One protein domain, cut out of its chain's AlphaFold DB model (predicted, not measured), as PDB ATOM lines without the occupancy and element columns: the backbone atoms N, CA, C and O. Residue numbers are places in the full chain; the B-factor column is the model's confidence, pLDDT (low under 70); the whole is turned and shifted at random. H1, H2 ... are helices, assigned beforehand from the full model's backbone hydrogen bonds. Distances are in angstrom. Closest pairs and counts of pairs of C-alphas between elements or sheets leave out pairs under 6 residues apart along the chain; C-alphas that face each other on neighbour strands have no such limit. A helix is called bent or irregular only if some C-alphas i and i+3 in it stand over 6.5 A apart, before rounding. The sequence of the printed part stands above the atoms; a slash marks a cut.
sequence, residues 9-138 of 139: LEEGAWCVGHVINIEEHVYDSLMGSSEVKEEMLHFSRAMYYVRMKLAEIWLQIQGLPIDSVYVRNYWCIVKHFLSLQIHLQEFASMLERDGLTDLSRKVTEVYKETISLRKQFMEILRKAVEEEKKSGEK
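This is residues 9 to 138 of the 139 residues of an uncharacterized protein of Thermoprotei archaeon (UniProt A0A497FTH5). What is the shape? H4, the longest helix, and kinked H3 make a long hairpin, crossed at H3 by the hairpin of H1 and H2. How large? The 130 printed residues, all helix by class, hold H1 to H4 in order. The whole is loose, radius of gyration of the C-alphas 17.6 A, spanning 58 by 45 by 19 A.

Where is H4? H4, residues 101 to 136, spans 52.8 A from C-alpha 101 (166.740, -87.408, 41.351). The others? H3, residues 69 to 97, is irregular: C-alphas 73 and 76 are 7.6 A apart. H1, residues 9 to 30, begins at (177.032, -78.490, 65.924); H2 is residues 37 to 61.

What touches? H4 touches H3, closest at C-alphas Ser 104 and Ala 92, 4.3 A. H1 touches H3 with residues 13 to 21 alone, about perpendicular at 89 degrees. Backbones? O i to N i+4 pairs are within hydrogen-bond range throughout H1, H2 and H4, 22 of 25 in H3.

Any cut? The printed part has no cut. Low confidence? Residues 137 to 138 have pLDDT under 70.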
ATOM      1  N   LEU A   9     177.474 -77.212  65.357       91.38
ATOM      2  CA  LEU A   9     177.032 -78.490  65.924       91.38
ATOM      3  C   LEU A   9     176.975 -79.616  64.888       91.38
ATOM      4  O   LEU A   9     177.366 -80.743  65.190       91.38
ATOM      5  N   GLU A  10     176.468 -79.319  63.693       91.62
ATOM      6  CA  GLU A  10     176.336 -80.310  62.623       91.62
ATOM      7  C   GLU A  10     177.681 -80.581  61.951       91.62
ATOM      8  O   GLU A  10     177.964 -81.721  61.606       91.62
ATOM      9  N   GLU A  11     178.538 -79.567  61.821       93.12
ATOM     10  CA  GLU A  11     179.893 -79.757  61.307       93.12
ATOM     11  C   GLU A  11     180.732 -80.604  62.275       93.12
ATOM     12  O   GLU A  11     181.405 -81.538  61.856       93.12
ATOM     13  N   GLY A  12     180.616 -80.371  63.589       94.56
ATOM     14  CA  GLY A  12     181.257 -81.226  64.590       94.56
ATOM     15  C   GLY A  12     180.732 -82.666  64.568       94.56
ATOM     16  O   GLY A  12     181.520 -83.606  64.647       94.56
ATOM     17  N   ALA A  13     179.419 -82.849  64.388       94.56
ATOM     18  CA  ALA A  13     178.805 -84.167  64.219       94.56
ATOM     19  C   ALA A  13     179.377 -84.897  62.990       94.56
ATOM     20  O   ALA A  13     179.742 -86.069  63.081       94.56
ATOM     21  N   TRP A  14     179.519 -84.178  61.874       94.62
ATOM     22  CA  TRP A  14     180.153 -84.660  60.647       94.62
ATOM     23  C   TRP A  14     181.615 -85.058  60.859       94.62
ATOM     24  O   TRP A  14     182.010 -86.159  60.480       94.62
ATOM     25  N   CYS A  15     182.416 -84.214  61.512       95.19
ATOM     26  CA  CYS A  15     183.813 -84.529  61.806       95.19
ATOM     27  C   CYS A  15     183.949 -85.804  62.649       95.19
ATOM     28  O   CYS A  15     184.758 -86.670  62.327       95.19
ATOM     29  N   VAL A  16     183.148 -85.944  63.710       96.75
ATOM     30  CA  VAL A  16     183.178 -87.138  64.568       96.75
ATOM     31  C   VAL A  16     182.733 -88.380  63.790       96.75
ATOM     32  O   VAL A  16     183.398 -89.412  63.878       96.75
ATOM     33  N   GLY A  17     181.657 -88.275  63.001       96.38
ATOM     34  CA  GLY A  17     181.165 -89.354  62.142       96.38
ATOM     35  C   GLY A  17     182.216 -89.849  61.147       96.38
ATOM     36  O   GLY A  17     182.453 -91.048  61.051       96.38
ATOM     37  N   HIS A  18     182.919 -88.942  60.465       95.75
ATOM     38  CA  HIS A  18     183.948 -89.335  59.501       95.75
ATOM     39  C   HIS A  18     185.119 -90.055  60.166       95.75
ATOM     40  O   HIS A  18     185.619 -91.036  59.625       95.75
ATOM     41  N   VAL A  19     185.546 -89.611  61.348       96.00
ATOM     42  CA  VAL A  19     186.632 -90.283  62.073       96.00
ATOM     43  C   VAL A  19     186.217 -91.682  62.540       96.00
ATOM     44  O   VAL A  19     187.050 -92.585  62.505       96.00
ATOM     45  N   ILE A  20     184.945 -91.887  62.911       94.56
ATOM     46  CA  ILE A  20     184.390 -93.224  63.187       94.56
ATOM     47  C   ILE A  20     184.507 -94.114  61.945       94.56
ATOM     48  O   ILE A  20     185.069 -95.200  62.038       94.56
ATOM     49  N   ASN A  21     184.063 -93.630  60.783       93.50
ATOM     50  CA  ASN A  21     184.118 -94.405  59.541       93.50
ATOM     51  C   ASN A  21     185.565 -94.736  59.127       93.50
ATOM     52  O   ASN A  21     185.839 -95.836  58.659       93.50
ATOM     53  N   ILE A  22     186.515 -93.813  59.323       92.81
ATOM     54  CA  ILE A  22     187.939 -94.085  59.064       92.81
ATOM     55  C   ILE A  22     188.454 -95.184  60.001       92.81
ATOM     56  O   ILE A  22     189.146 -96.089  59.544       92.81
ATOM     57  N   GLU A  23     188.130 -95.128  61.296       90.75
ATOM     58  CA  GLU A  23     188.518 -96.164  62.266       90.75
ATOM     59  C   GLU A  23     187.971 -97.546  61.863       90.75
ATOM     60  O   GLU A  23     188.717 -98.526  61.905       90.75
ATOM     61  N   GLU A  24     186.715 -97.614  61.409       86.62
ATOM     62  CA  GLU A  24     186.078 -98.841  60.907       86.62
ATOM     63  C   GLU A  24     186.778 -99.377  59.648       86.62
ATOM     64  O   GLU A  24     187.182-100.537  59.620       86.62
ATOM     65  N   HIS A  25     187.050 -98.532  58.649       89.81
ATOM     66  CA  HIS A  25     187.767 -98.957  57.439       89.81
ATOM     67  C   HIS A  25     189.209 -99.416  57.704       89.81
ATOM     68  O   HIS A  25     189.706-100.333  57.043       89.81
ATOM     69  N   VAL A  26     189.896 -98.808  58.678       87.88
ATOM     70  CA  VAL A  26     191.223 -99.262  59.129       87.88
ATOM     71  C   VAL A  26     191.123-100.650  59.757       87.88
ATOM     72  O   VAL A  26     191.977-101.500  59.500       87.88
ATOM     73  N   TYR A  27     190.080-100.893  60.554       84.44
ATOM     74  CA  TYR A  27     189.824-102.199  61.150       84.44
ATOM     75  C   TYR A  27     189.498-103.268  60.100       84.44
ATOM     76  O   TYR A  27     190.069-104.356  60.143       84.44
ATOM     77  N   ASP A  28     188.670-102.957  59.105       83.81
ATOM     78  CA  ASP A  28     188.375-103.888  58.008       83.81
ATOM     79  C   ASP A  28     189.634-104.220  57.195       83.81
ATOM     80  O   ASP A  28     189.878-105.375  56.840       83.81
ATOM     81  N   SER A  29     190.501-103.228  56.970       82.38
ATOM     82  CA  SER A  29     191.776-103.421  56.266       82.38
ATOM     83  C   SER A  29     192.743-104.338  57.030       82.38
ATOM     84  O   SER A  29     193.496-105.091  56.411       82.38
ATOM     85  N   LEU A  30     192.695-104.348  58.371       81.12
ATOM     86  CA  LEU A  30     193.488-105.261  59.209       81.12
ATOM     87  C   LEU A  30     193.147-106.739  58.976       81.12
ATOM     88  O   LEU A  30     194.001-107.604  59.188       81.12
ATOM     89  N   MET A  31     191.922-107.038  58.539       72.94
ATOM     90  CA  MET A  31     191.488-108.402  58.231       72.94
ATOM     91  C   MET A  31     192.049-108.913  56.894       72.94
ATOM     92  O   MET A  31     192.067-110.122  56.672       72.94
ATOM     93  N   GLY A  32     192.519-108.016  56.019       73.00
ATOM     94  CA  GLY A  32     192.937-108.334  54.651       73.00
ATOM     95  C   GLY A  32     194.446-108.346  54.389       73.00
ATOM     96  O   GLY A  32     194.857-108.750  53.304       73.00
ATOM     97  N   SER A  33     195.298-107.895  55.319       71.75
ATOM     98  CA  SER A  33     196.745-107.766  55.060       71.75
ATOM     99  C   SER A  33     197.595-108.062  56.296       71.75
ATOM    100  O   SER A  33     197.702-107.249  57.212       71.75
ATOM    101  N   SER A  34     198.243-109.230  56.315       75.75
ATOM    102  CA  SER A  34     199.123-109.651  57.416       75.75
ATOM    103  C   SER A  34     200.447-108.886  57.474       75.75
ATOM    104  O   SER A  34     201.034-108.794  58.547       75.75
ATOM    105  N   GLU A  35     200.911-108.345  56.346       85.19
ATOM    106  CA  GLU A  35     202.236-107.724  56.191       85.19
ATOM    107  C   GLU A  35     202.371-106.373  56.904       85.19
ATOM    108  O   GLU A  35     203.454-106.044  57.367       85.19
ATOM    109  N   VAL A  36     201.273-105.620  57.028       86.00
ATOM    110  CA  VAL A  36     201.233-104.277  57.649       86.00
ATOM    111  C   VAL A  36     200.388-104.252  58.923       86.00
ATOM    112  O   VAL A  36     199.895-103.209  59.360       86.00
ATOM    113  N   LYS A  37     200.121-105.431  59.495       86.25
ATOM    114  CA  LYS A  37     199.146-105.594  60.576       86.25
ATOM    115  C   LYS A  37     199.529-104.796  61.822       86.25
ATOM    116  O   LYS A  37     198.656-104.219  62.465       86.25
ATOM    117  N   GLU A  38     200.807-104.772  62.186       88.25
ATOM    118  CA  GLU A  38     201.268-104.077  63.389       88.25
ATOM    119  C   GLU A  38     201.169-102.552  63.233       88.25
ATOM    120  O   GLU A  38     200.629-101.868  64.105       88.25
ATOM    121  N   GLU A  39     201.597-102.018  62.091       90.12
ATOM    122  CA  GLU A  39     201.494-100.602  61.745       90.12
ATOM    123  C   GLU A  39     200.034-100.147  61.697       90.12
ATOM    124  O   GLU A  39     199.683 -99.107  62.256       90.12
ATOM    125  N   MET A  40     199.159-100.957  61.101       89.25
ATOM    126  CA  MET A  40     197.727-100.672  61.027       89.25
ATOM    127  C   MET A  40     197.043-100.747  62.401       89.25
ATOM    128  O   MET A  40     196.143 -99.953  62.678       89.25
ATOM    129  N   LEU A  41     197.491-101.623  63.311       89.12
ATOM    130  CA  LEU A  41     197.019-101.638  64.702       89.12
ATOM    131  C   LEU A  41     197.451-100.372  65.453       89.12
ATOM    132  O   LEU A  41     196.650 -99.787  66.190       89.12
ATOM    133  N   HIS A  42     198.692 -99.921  65.261       91.19
ATOM    134  CA  HIS A  42     199.165 -98.654  65.820       91.19
ATOM    135  C   HIS A  42     198.379 -97.460  65.266       91.19
ATOM    136  O   HIS A  42     197.955 -96.595  66.036       91.19
ATOM    137  N   PHE A  43     198.114 -97.447  63.959       91.38
ATOM    138  CA  PHE A  43     197.312 -96.415  63.312       91.38
ATOM    139  C   PHE A  43     195.865 -96.406  63.825       91.38
ATOM    140  O   PHE A  43     195.362 -95.352  64.213       91.38
ATOM    141  N   SER A  44     195.225 -97.574  63.940       90.75
ATOM    142  CA  SER A  44     193.880 -97.722  64.517       90.75
ATOM    143  C   SER A  44     193.800 -97.146  65.937       90.75
ATOM    144  O   SER A  44     192.904 -96.361  66.248       90.75
ATOM    145  N   ARG A  45     194.795 -97.435  66.790       91.12
ATOM    146  CA  ARG A  45     194.879 -96.846  68.138       91.12
ATOM    147  C   ARG A  45     195.030 -95.325  68.100       91.12
ATOM    148  O   ARG A  45     194.394 -94.635  68.893       91.12
ATOM    149  N   ALA A  46     195.847 -94.784  67.197       93.50
ATOM    150  CA  ALA A  46     195.985 -93.337  67.040       93.50
ATOM    151  C   ALA A  46     194.654 -92.687  66.617       93.50
ATOM    152  O   ALA A  46     194.248 -91.678  67.203       93.50
ATOM    153  N   MET A  47     193.935 -93.309  65.678       94.06
ATOM    154  CA  MET A  47     192.611 -92.874  65.228       94.06
ATOM    155  C   MET A  47     191.580 -92.889  66.359       94.06
ATOM    156  O   MET A  47     190.851 -91.909  66.523       94.06
ATOM    157  N   TYR A  48     191.585 -93.922  67.207       93.25
ATOM    158  CA  TYR A  48     190.755 -93.971  68.415       93.25
ATOM    159  C   TYR A  48     190.969 -92.732  69.304       93.25
ATOM    160  O   TYR A  48     190.001 -92.102  69.736       93.25
ATOM    161  N   TYR A  49     192.221 -92.330  69.558       94.75
ATOM    162  CA  TYR A  49     192.507 -91.154  70.388       94.75
ATOM    163  C   TYR A  49     192.064 -89.843  69.733       94.75
ATOM    164  O   TYR A  49     191.552 -88.959  70.424       94.75
ATOM    165  N   VAL A  50     192.226 -89.708  68.414       95.69
ATOM    166  CA  VAL A  50     191.712 -88.553  67.660       95.69
ATOM    167  C   VAL A  50     190.188 -88.494  67.757       95.69
ATOM    168  O   VAL A  50     189.639 -87.439  68.086       95.69
ATOM    169  N   ARG A  51     189.506 -89.630  67.563       95.50
ATOM    170  CA  ARG A  51     188.050 -89.737  67.702       95.50
ATOM    171  C   ARG A  51     187.595 -89.301  69.085       95.50
ATOM    172  O   ARG A  51     186.650 -88.528  69.182       95.50
ATOM    173  N   MET A  52     188.244 -89.789  70.142       95.00
ATOM    174  CA  MET A  52     187.873 -89.456  71.520       95.00
ATOM    175  C   MET A  52     187.994 -87.955  71.796       95.00
ATOM    176  O   MET A  52     187.061 -87.374  72.340       95.00
ATOM    177  N   LYS A  53     189.079 -87.311  71.349       96.00
ATOM    178  CA  LYS A  53     189.269 -85.859  71.501       96.00
ATOM    179  C   LYS A  53     188.204 -85.052  70.755       96.00
ATOM    180  O   LYS A  53     187.645 -84.109  71.303       96.00
ATOM    181  N   LEU A  54     187.899 -85.423  69.511       96.31
ATOM    182  CA  LEU A  54     186.865 -84.738  68.727       96.31
ATOM    183  C   LEU A  54     185.465 -84.963  69.301       96.31
ATOM    184  O   LEU A  54     184.672 -84.025  69.367       96.31
ATOM    185  N   ALA A  55     185.171 -86.189  69.737       96.50
ATOM    186  CA  ALA A  55     183.921 -86.528  70.398       96.50
ATOM    187  C   ALA A  55     183.734 -85.710  71.677       96.50
ATOM    188  O   ALA A  55     182.654 -85.168  71.887       96.50
ATOM    189  N   GLU A  56     184.779 -85.575  72.494       96.75
ATOM    190  CA  GLU A  56     184.755 -84.760  73.706       96.75
ATOM    191  C   GLU A  56     184.439 -83.294  73.396       96.75
ATOM    192  O   GLU A  56     183.505 -82.744  73.972       96.75
ATOM    193  N   ILE A  57     185.140 -82.687  72.432       96.62
ATOM    194  CA  ILE A  57     184.883 -81.301  72.009       96.62
ATOM    195  C   ILE A  57     183.432 -81.142  71.536       96.62
ATOM    196  O   ILE A  57     182.738 -80.211  71.938       96.62
ATOM    197  N   TRP A  58     182.942 -82.055  70.696       97.06
ATOM    198  CA  TRP A  58     181.577 -81.981  70.180       97.06
ATOM    199  C   TRP A  58     180.516 -82.160  71.277       97.06
ATOM    200  O   TRP A  58     179.533 -81.416  71.309       97.06
ATOM    201  N   LEU A  59     180.728 -83.099  72.202       96.38
ATOM    202  CA  LEU A  59     179.854 -83.326  73.354       96.38
ATOM    203  C   LEU A  59     179.844 -82.120  74.304       96.38
ATOM    204  O   LEU A  59     178.773 -81.728  74.767       96.38
ATOM    205  N   GLN A  60     180.986 -81.462  74.518       94.75
ATOM    206  CA  GLN A  60     181.067 -80.235  75.316       94.75
ATOM    207  C   GLN A  60     180.202 -79.111  74.732       94.75
ATOM    208  O   GLN A  60     179.471 -78.458  75.475       94.75
ATOM    209  N   ILE A  61     180.195 -78.926  73.404       93.75
ATOM    210  CA  ILE A  61     179.315 -77.943  72.738       93.75
ATOM    211  C   ILE A  61     177.831 -78.303  72.952       93.75
ATOM    212  O   ILE A  61     176.973 -77.425  73.005       93.75
ATOM    213  N   GLN A  62     177.519 -79.592  73.114       92.31
ATOM    214  CA  GLN A  62     176.175 -80.096  73.423       92.31
ATOM    215  C   GLN A  62     175.825 -80.032  74.922       92.31
ATOM    216  O   GLN A  62     174.723 -80.442  75.284       92.31
ATOM    217  N   GLY A  63     176.731 -79.566  75.793       93.44
ATOM    218  CA  GLY A  63     176.546 -79.557  77.248       93.44
ATOM    219  C   GLY A  63     176.656 -80.937  77.910       93.44
ATOM    220  O   GLY A  63     176.204 -81.115  79.041       93.44
ATOM    221  N   LEU A  64     177.235 -81.918  77.216       95.12
ATOM    222  CA  LEU A  64     177.370 -83.298  77.676       95.12
ATOM    223  C   LEU A  64     178.834 -83.608  78.020       95.12
ATOM    224  O   LEU A  64     179.710 -83.417  77.179       95.12
ATOM    225  N   PRO A  65     179.126 -84.110  79.228       92.69
ATOM    226  CA  PRO A  65     180.478 -84.497  79.590       92.69
ATOM    227  C   PRO A  65     180.746 -85.950  79.157       92.69
ATOM    228  O   PRO A  65     179.892 -86.829  79.306       92.69
ATOM    229  N   ILE A  66     181.922 -86.209  78.577       90.81
ATOM    230  CA  ILE A  66     182.266 -87.515  77.984       90.81
ATOM    231  C   ILE A  66     182.388 -88.645  79.021       90.81
ATOM    232  O   ILE A  66     182.243 -89.822  78.691       90.81
ATOM    233  N   ASP A  67     182.642 -88.295  80.278       90.19
ATOM    234  CA  ASP A  67     182.780 -89.206  81.413       90.19
ATOM    235  C   ASP A  67     181.440 -89.593  82.062       90.19
ATOM    236  O   ASP A  67     181.407 -90.545  82.851       90.19
ATOM    237  N   SER A  68     180.326 -88.946  81.688       92.88
ATOM    238  CA  SER A  68     178.995 -89.327  82.173       92.88
ATOM    239  C   SER A  68     178.692 -90.793  81.866       92.88
ATOM    240  O   SER A  68     178.910 -91.291  80.755       92.88
ATOM    241  N   VAL A  69     178.121 -91.494  82.850       92.50
ATOM    242  CA  VAL A  69     177.671 -92.879  82.686       92.50
ATOM    243  C   VAL A  69     176.646 -93.013  81.556       92.50
ATOM    244  O   VAL A  69     176.737 -93.951  80.769       92.50
ATOM    245  N   TYR A  70     175.742 -92.041  81.399       93.75
ATOM    246  CA  TYR A  70     174.736 -92.049  80.336       93.75
ATOM    247  C   TYR A  70     175.377 -91.888  78.962       93.75
ATOM    248  O   TYR A  70     175.100 -92.670  78.055       93.75
ATOM    249  N   VAL A  71     176.286 -90.920  78.814       93.81
ATOM    250  CA  VAL A  71     176.992 -90.700  77.544       93.81
ATOM    251  C   VAL A  71     177.783 -91.945  77.149       93.81
ATOM    252  O   VAL A  71     177.671 -92.390  76.010       93.81
ATOM    253  N   ARG A  72     178.522 -92.558  78.082       93.44
ATOM    254  CA  ARG A  72     179.307 -93.772  77.808       93.44
ATOM    255  C   ARG A  72     178.435 -94.973  77.448       93.44
ATOM    256  O   ARG A  72     178.716 -95.634  76.451       93.44
ATOM    257  N   ASN A  73     177.369 -95.225  78.210       95.12
ATOM    258  CA  ASN A  73     176.479 -96.371  77.988       95.12
ATOM    259  C   ASN A  73     175.758 -96.299  76.640       95.12
ATOM    260  O   ASN A  73     175.501 -97.325  76.015       95.12
ATOM    261  N   TYR A  74     175.455 -95.086  76.184       96.19
ATOM    262  CA  TYR A  74     174.702 -94.851  74.957       96.19
ATOM    263  C   TYR A  74     175.555 -94.342  73.790       96.19
ATOM    264  O   TYR A  74     175.026 -94.016  72.725       96.19
ATOM    265  N   TRP A  75     176.881 -94.315  73.947       95.00
ATOM    266  CA  TRP A  75     177.806 -93.810  72.933       95.00
ATOM    267  C   TRP A  75     177.683 -94.551  71.598       95.00
ATOM    268  O   TRP A  75     177.787 -93.936  70.540       95.00
ATOM    269  N   CYS A  76     177.424 -95.862  71.619       95.00
ATOM    270  CA  CYS A  76     177.232 -96.655  70.403       95.00
ATOM    271  C   CYS A  76     176.075 -96.129  69.540       95.00
ATOM    272  O   CYS A  76     176.248 -95.959  68.336       95.00
ATOM    273  N   ILE A  77     174.940 -95.784  70.154       96.81
ATOM    274  CA  ILE A  77     173.776 -95.226  69.456       96.81
ATOM    275  C   ILE A  77     174.151 -93.891  68.809       96.81
ATOM    276  O   ILE A  77     173.866 -93.669  67.632       96.81
ATOM    277  N   VAL A  78     174.845 -93.021  69.552       96.25
ATOM    278  CA  VAL A  78     175.317 -91.728  69.036       96.25
ATOM    279  C   VAL A  78     176.226 -91.933  67.825       96.25
ATOM    280  O   VAL A  78     175.973 -91.344  66.777       96.25
ATOM    281  N   LYS A  79     177.236 -92.804  67.929       94.94
ATOM    282  CA  LYS A  79     178.162 -93.093  66.825       94.94
ATOM    283  C   LYS A  79     177.443 -93.574  65.565       94.94
ATOM    284  O   LYS A  79     177.737 -93.072  64.484       94.94
ATOM    285  N   HIS A  80     176.481 -94.488  65.699       96.81
ATOM    286  CA  HIS A  80     175.740 -95.000  64.546       96.81
ATOM    287  C   HIS A  80     174.865 -93.934  63.887       96.81
ATOM    288  O   HIS A  80     174.800 -93.898  62.664       96.81
ATOM    289  N   PHE A  81     174.263 -93.012  64.649       97.50
ATOM    290  CA  PHE A  81     173.588 -91.861  64.045       97.50
ATOM    291  C   PHE A  81     174.549 -90.988  63.231       97.50
ATOM    292  O   PHE A  81     174.201 -90.579  62.126       97.50
ATOM    293  N   LEU A  82     175.737 -90.698  63.771       96.94
ATOM    294  CA  LEU A  82     176.725 -89.845  63.106       96.94
ATOM    295  C   LEU A  82     177.254 -90.478  61.811       96.94
ATOM    296  O   LEU A  82     177.312 -89.804  60.786       96.94
ATOM    297  N   SER A  83     177.582 -91.771  61.848       96.00
ATOM    298  CA  SER A  83     178.022 -92.535  60.673       96.00
ATOM    299  C   SER A  83     176.913 -92.643  59.614       96.00
ATOM    300  O   SER A  83     177.121 -92.294  58.450       96.00
ATOM    301  N   LEU A  84     175.690 -93.014  60.021       96.69
ATOM    302  CA  LEU A  84     174.541 -93.146  59.117       96.69
ATOM    303  C   LEU A  84     174.244 -91.844  58.362       96.69
ATOM    304  O   LEU A  84     173.936 -91.868  57.175       96.69
ATOM    305  N   GLN A  85     174.336 -90.700  59.038       95.81
ATOM    306  CA  GLN A  85     174.050 -89.395  58.439       95.81
ATOM    307  C   GLN A  85     175.012 -89.033  57.305       95.81
ATOM    308  O   GLN A  85     174.581 -88.434  56.319       95.81
ATOM    309  N   ILE A  86     176.282 -89.422  57.417       94.50
ATOM    310  CA  ILE A  86     177.268 -89.252  56.347       94.50
ATOM    311  C   ILE A  86     176.885 -90.131  55.158       94.50
ATOM    312  O   ILE A  86     176.717 -89.622  54.049       94.50
ATOM    313  N   HIS A  87     176.635 -91.417  55.402       95.62
ATOM    314  CA  HIS A  87     176.292 -92.363  54.343       95.62
ATOM    315  C   HIS A  87     174.980 -92.028  53.630       95.62
ATOM    316  O   HIS A  87     174.889 -92.187  52.417       95.62
ATOM    317  N   LEU A  88     173.969 -91.510  54.333       97.31
ATOM    318  CA  LEU A  88     172.734 -91.043  53.696       97.31
ATOM    319  C   LEU A  88     172.984 -89.836  52.781       97.31
ATOM    320  O   LEU A  88     172.406 -89.763  51.697       97.31
ATOM    321  N   GLN A  89     173.856 -88.904  53.179       94.56
ATOM    322  CA  GLN A  89     174.212 -87.765  52.331       94.56
ATOM    323  C   GLN A  89     175.031 -88.204  51.103       94.56
ATOM    324  O   GLN A  89     174.783 -87.722  49.994       94.56
ATOM    325  N   GLU A  90     175.977 -89.127  51.276       95.31
ATOM    326  CA  GLU A  90     176.746 -89.721  50.175       95.31
ATOM    327  C   GLU A  90     175.831 -90.480  49.210       95.31
ATOM    328  O   GLU A  90     175.890 -90.256  48.001       95.31
ATOM    329  N   PHE A  91     174.917 -91.297  49.736       97.94
ATOM    330  CA  PHE A  91     173.967 -92.061  48.935       97.94
ATOM    331  C   PHE A  91     173.038 -91.150  48.129       97.94
ATOM    332  O   PHE A  91     172.882 -91.349  46.925       97.94
ATOM    333  N   ALA A  92     172.487 -90.097  48.744       98.00
ATOM    334  CA  ALA A  92     171.695 -89.101  48.025       98.00
ATOM    335  C   ALA A  92     172.505 -88.432  46.898       98.00
ATOM    336  O   ALA A  92     171.998 -88.249  45.790       98.00
ATOM    337  N   SER A  93     173.779 -88.116  47.149       96.94
ATOM    338  CA  SER A  93     174.662 -87.495  46.152       96.94
ATOM    339  C   SER A  93     174.972 -88.434  44.981       96.94
ATOM    340  O   SER A  93     174.999 -87.997  43.831       96.94
ATOM    341  N   MET A  94     175.173 -89.728  45.251       98.00
ATOM    342  CA  MET A  94     175.374 -90.746  44.214       98.00
ATOM    343  C   MET A  94     174.117 -90.942  43.364       98.00
ATOM    344  O   MET A  94     174.215 -90.936  42.141       98.00
ATOM    345  N   LEU A  95     172.939 -91.031  43.990       98.50
ATOM    346  CA  LEU A  95     171.663 -91.128  43.274       98.50
ATOM    347  C   LEU A  95     171.446 -89.933  42.338       98.50
ATOM    348  O   LEU A  95     171.011 -90.121  41.207       98.50
ATOM    349  N   GLU A  96     171.774 -88.719  42.788       97.81
ATOM    350  CA  GLU A  96     171.654 -87.517  41.958       97.81
ATOM    351  C   GLU A  96     172.591 -87.570  40.748       97.81
ATOM    352  O   GLU A  96     172.165 -87.341  39.617       97.81
ATOM    353  N   ARG A  97     173.861 -87.939  40.966       97.50
ATOM    354  CA  ARG A  97     174.851 -88.104  39.892       97.50
ATOM    355  C   ARG A  97     174.405 -89.139  38.857       97.50
ATOM    356  O   ARG A  97     174.645 -88.953  37.667       97.50
ATOM    357  N   ASP A  98     173.756 -90.204  39.310       98.31
ATOM    358  CA  ASP A  98     173.309 -91.305  38.461       98.31
ATOM    359  C   ASP A  98     171.939 -91.009  37.791       98.31
ATOM    360  O   ASP A  98     171.361 -91.876  37.137       98.31
ATOM    361  N   GLY A  99     171.413 -89.780  37.922       98.12
ATOM    362  CA  GLY A  99     170.167 -89.324  37.287       98.12
ATOM    363  C   GLY A  99     168.885 -89.776  37.997       98.12
ATOM    364  O   GLY A  99     167.788 -89.635  37.456       98.12
ATOM    365  N   LEU A 100     168.997 -90.316  39.212       98.38
ATOM    366  CA  LEU A 100     167.899 -90.845  40.022       98.38
ATOM    367  C   LEU A 100     167.377 -89.794  41.020       98.38
ATOM    368  O   LEU A 100     167.235 -90.064  42.217       98.38
ATOM    369  N   THR A 101     167.070 -88.591  40.530       97.88
ATOM    370  CA  THR A 101     166.740 -87.408  41.351       97.88
ATOM    371  C   THR A 101     165.583 -87.633  42.333       97.88
ATOM    372  O   THR A 101     165.655 -87.226  43.494       97.88
ATOM    373  N   ASP A 102     164.523 -88.342  41.930       98.38
ATOM    374  CA  ASP A 102     163.403 -88.632  42.837       98.38
ATOM    375  C   ASP A 102     163.798 -89.537  44.012       98.38
ATOM    376  O   ASP A 102     163.298 -89.360  45.125       98.38
ATOM    377  N   LEU A 103     164.710 -90.492  43.793       98.50
ATOM    378  CA  LEU A 103     165.246 -91.326  44.869       98.50
ATOM    379  C   LEU A 103     166.198 -90.519  45.756       98.50
ATOM    380  O   LEU A 103     166.101 -90.622  46.978       98.50
ATOM    381  N   SER A 104     167.055 -89.675  45.170       98.44
ATOM    382  CA  SER A 104     167.939 -88.773  45.925       98.44
ATOM    383  C   SER A 104     167.152 -87.887  46.898       98.44
ATOM    384  O   SER A 104     167.490 -87.780  48.083       98.44
ATOM    385  N   ARG A 105     166.029 -87.323  46.435       98.25
ATOM    386  CA  ARG A 105     165.122 -86.526  47.268       98.25
ATOM    387  C   ARG A 105     164.551 -87.328  48.439       98.25
ATOM    388  O   ARG A 105     164.601 -86.843  49.567       98.25
ATOM    389  N   LYS A 106     164.076 -88.557  48.200       98.56
ATOM    390  CA  LYS A 106     163.564 -89.440  49.266       98.56
ATOM    391  C   LYS A 106     164.640 -89.769  50.302       98.56
ATOM    392  O   LYS A 106     164.388 -89.691  51.499       98.56
ATOM    393  N   VAL A 107     165.863 -90.081  49.869       98.44
ATOM    394  CA  VAL A 107     166.985 -90.338  50.792       98.44
ATOM    395  C   VAL A 107     167.335 -89.084  51.596       98.44
ATOM    396  O   VAL A 107     167.598 -89.166  52.794       98.44
ATOM    397  N   THR A 108     167.267 -87.908  50.972       97.69
ATOM    398  CA  THR A 108     167.479 -86.624  51.652       97.69
ATOM    399  C   THR A 108     166.414 -86.348  52.722       97.69
ATOM    400  O   THR A 108     166.716 -85.742  53.752       97.69
ATOM    401  N   GLU A 109     165.170 -86.784  52.519       98.12
ATOM    402  CA  GLU A 109     164.109 -86.712  53.536       98.12
ATOM    403  C   GLU A 109     164.424 -87.631  54.723       98.12
ATOM    404  O   GLU A 109     164.454 -87.152  55.858       98.12
ATOM    405  N   VAL A 110     164.809 -88.888  54.468       98.19
ATOM    406  CA  VAL A 110     165.253 -89.825  55.519       98.19
ATOM    407  C   VAL A 110     166.453 -89.264  56.290       98.19
ATOM    408  O   VAL A 110     166.472 -89.285  57.520       98.19
ATOM    409  N   TYR A 111     167.437 -88.672  55.606       96.81
ATOM    410  CA  TYR A 111     168.559 -87.979  56.247       96.81
ATOM    411  C   TYR A 111     168.084 -86.915  57.251       96.81
ATOM    412  O   TYR A 111     168.525 -86.907  58.405       96.81
ATOM    413  N   LYS A 112     167.133 -86.056  56.863       95.31
ATOM    414  CA  LYS A 112     166.569 -85.030  57.757       95.31
ATOM    415  C   LYS A 112     165.842 -85.645  58.956       95.31
ATOM    416  O   LYS A 112     165.984 -85.140  60.072       95.31
ATOM    417  N   GLU A 113     165.107 -86.735  58.752       97.38
ATOM    418  CA  GLU A 113     164.449 -87.474  59.835       97.38
ATOM    419  C   GLU A 113     165.469 -88.027  60.834       97.38
ATOM    420  O   GLU A 113     165.323 -87.820  62.040       97.38
ATOM    421  N   THR A 114     166.563 -88.632  60.359       97.12
ATOM    422  CA  THR A 114     167.619 -89.135  61.254       97.12
ATOM    423  C   THR A 114     168.309 -88.021  62.043       97.12
ATOM    424  O   THR A 114     168.675 -88.234  63.199       97.12
ATOM    425  N   ILE A 115     168.457 -86.812  61.483       95.00
ATOM    426  CA  ILE A 115     168.930 -85.640  62.240       95.00
ATOM    427  C   ILE A 115     167.955 -85.296  63.366       95.00
ATOM    428  O   ILE A 115     168.392 -85.034  64.490       95.00
ATOM    429  N   SER A 116     166.652 -85.286  63.081       96.38
ATOM    430  CA  SER A 116     165.617 -85.015  64.085       96.38
ATOM    431  C   SER A 116     165.660 -86.044  65.217       96.38
ATOM    432  O   SER A 116     165.739 -85.665  66.387       96.38
ATOM    433  N   LEU A 117     165.725 -87.337  64.882       98.06
ATOM    434  CA  LEU A 117     165.835 -88.426  65.856       98.06
ATOM    435  C   LEU A 117     167.108 -88.319  66.700       98.06
ATOM    436  O   LEU A 117     167.038 -88.389  67.926       98.06
ATOM    437  N   ARG A 118     168.263 -88.055  66.075       97.06
ATOM    438  CA  ARG A 118     169.521 -87.823  66.800       97.06
ATOM    439  C   ARG A 118     169.379 -86.649  67.772       97.06
ATOM    440  O   ARG A 118     169.810 -86.753  68.911       97.06
ATOM    441  N   LYS A 119     168.768 -85.531  67.360       96.12
ATOM    442  CA  LYS A 119     168.560 -84.364  68.241       96.12
ATOM    443  C   LYS A 119     167.677 -84.699  69.444       96.12
ATOM    444  O   LYS A 119     168.022 -84.307  70.555       96.12
ATOM    445  N   GLN A 120     166.594 -85.445  69.235       97.88
ATOM    446  CA  GLN A 120     165.731 -85.925  70.320       97.88
ATOM    447  C   GLN A 120     166.497 -86.847  71.275       97.88
ATOM    448  O   GLN A 120     166.404 -86.694  72.489       97.88
ATOM    449  N   PHE A 121     167.314 -87.753  70.738       97.88
ATOM    450  CA  PHE A 121     168.137 -88.643  71.547       97.88
ATOM    451  C   PHE A 121     169.165 -87.884  72.397       97.88
ATOM    452  O   PHE A 121     169.288 -88.127  73.594       97.88
ATOM    453  N   MET A 122     169.851 -86.901  71.809       97.06
ATOM    454  CA  MET A 122     170.796 -86.048  72.537       97.06
ATOM    455  C   MET A 122     170.110 -85.237  73.645       97.06
ATOM    456  O   MET A 122     170.707 -85.007  74.693       97.06
ATOM    457  N   GLU A 123     168.855 -84.830  73.445       97.12
ATOM    458  CA  GLU A 123     168.056 -84.160  74.476       97.12
ATOM    459  C   GLU A 123     167.704 -85.090  75.644       97.12
ATOM    460  O   GLU A 123     167.784 -84.681  76.801       97.12
ATOM    461  N   ILE A 124     167.372 -86.354  75.364       96.88
ATOM    462  CA  ILE A 124     167.159 -87.373  76.405       96.88
ATOM    463  C   ILE A 124     168.432 -87.548  77.241       96.88
ATOM    464  O   ILE A 124     168.363 -87.542  78.470       96.88
ATOM    465  N   LEU A 125     169.598 -87.636  76.590       96.69
ATOM    466  CA  LEU A 125     170.881 -87.737  77.291       96.69
ATOM    467  C   LEU A 125     171.158 -86.508  78.161       96.69
ATOM    468  O   LEU A 125     171.573 -86.667  79.306       96.69
ATOM    469  N   ARG A 126     170.896 -85.292  77.660       96.06
ATOM    470  CA  ARG A 126     171.070 -84.061  78.449       96.06
ATOM    471  C   ARG A 126     170.242 -84.081  79.727       96.06
ATOM    472  O   ARG A 126     170.792 -83.850  80.798       96.06
ATOM    473  N   LYS A 127     168.956 -84.424  79.626       96.00
ATOM    474  CA  LYS A 127     168.062 -84.504  80.791       96.00
ATOM    475  C   LYS A 127     168.553 -85.518  81.823       96.00
ATOM    476  O   LYS A 127     168.615 -85.188  83.002       96.00
ATOM    477  N   ALA A 128     168.981 -86.700  81.379       94.56
ATOM    478  CA  ALA A 128     169.523 -87.724  82.273       94.56
ATOM    479  C   ALA A 128     170.787 -87.244  83.018       94.56
ATOM    480  O   ALA A 128     170.918 -87.448  84.224       94.56
ATOM    481  N   VAL A 129     171.692 -86.546  82.321       94.12
ATOM    482  CA  VAL A 129     172.900 -85.956  82.924       94.12
ATOM    483  C   VAL A 129     172.558 -84.831  83.907       94.12
ATOM    484  O   VAL A 129     173.192 -84.699  84.953       94.12
ATOM    485  N   GLU A 130     171.567 -83.997  83.600       93.75
ATOM    486  CA  GLU A 130     171.118 -82.939  84.510       93.75
ATOM    487  C   GLU A 130     170.478 -83.496  85.788       93.75
ATOM    488  O   GLU A 130     170.704 -82.966  86.878       93.75
ATOM    489  N   GLU A 131     169.687 -84.563  85.673       92.62
ATOM    490  CA  GLU A 131     169.085 -85.253  86.818       92.62
ATOM    491  C   GLU A 131     170.146 -85.904  87.715       92.62
ATOM    492  O   GLU A 131     170.070 -85.784  88.941       92.62
ATOM    493  N   GLU A 132     171.180 -86.508  87.119       88.88
ATOM    494  CA  GLU A 132     172.341 -87.051  87.833       88.88
ATOM    495  C   GLU A 132     173.014 -85.982  88.701       88.88
ATOM    496  O   GLU A 132     173.159 -86.179  89.912       88.88
ATOM    497  N   LYS A 133     173.329 -84.816  88.121       87.31
ATOM    498  CA  LYS A 133     173.949 -83.690  88.841       87.31
ATOM    499  C   LYS A 133     173.106 -83.235  90.033       87.31
ATOM    500  O   LYS A 133     173.613 -83.153  91.149       87.31
ATOM    501  N   LYS A 134     171.797 -83.044  89.831       88.38
ATOM    502  CA  LYS A 134     170.860 -82.639  90.899       88.38
ATOM    503  C   LYS A 134     170.760 -83.665  92.031       88.38
ATOM    504  O   LYS A 134     170.487 -83.297  93.171       88.38
ATOM    505  N   SER A 135     170.915 -84.952  91.724       81.81
ATOM    506  CA  SER A 135     170.881 -86.022  92.728       81.81
ATOM    507  C   SER A 135     172.183 -86.131  93.531       81.81
ATOM    508  O   SER A 135     172.141 -86.479  94.710       81.81
ATOM    509  N   GLY A 136     173.322 -85.793  92.913       74.06
ATOM    510  CA  GLY A 136     174.635 -85.750  93.557       74.06
ATOM    511  C   GLY A 136     174.815 -84.554  94.494       74.06
ATOM    512  O   GLY A 136     175.429 -84.706  95.539       74.06
ATOM    513  N   GLU A 137     174.221 -83.403  94.173       63.66
ATOM    514  CA  GLU A 137     174.244 -82.190  95.014       63.66
ATOM    515  C   GLU A 137     173.357 -82.282  96.272       63.66
ATOM    516  O   GLU A 137     173.464 -81.454  97.173       63.66
ATOM    517  N   LYS A 138     172.456 -83.272  96.338       57.16
ATOM    518  CA  LYS A 138     171.566 -83.518  97.489       57.16
ATOM    519  C   LYS A 138     172.136 -84.507  98.515       57.16
ATOM    520  O   LYS A 138     171.426 -84.848  99.463       57.16
TER     521      LYS A 138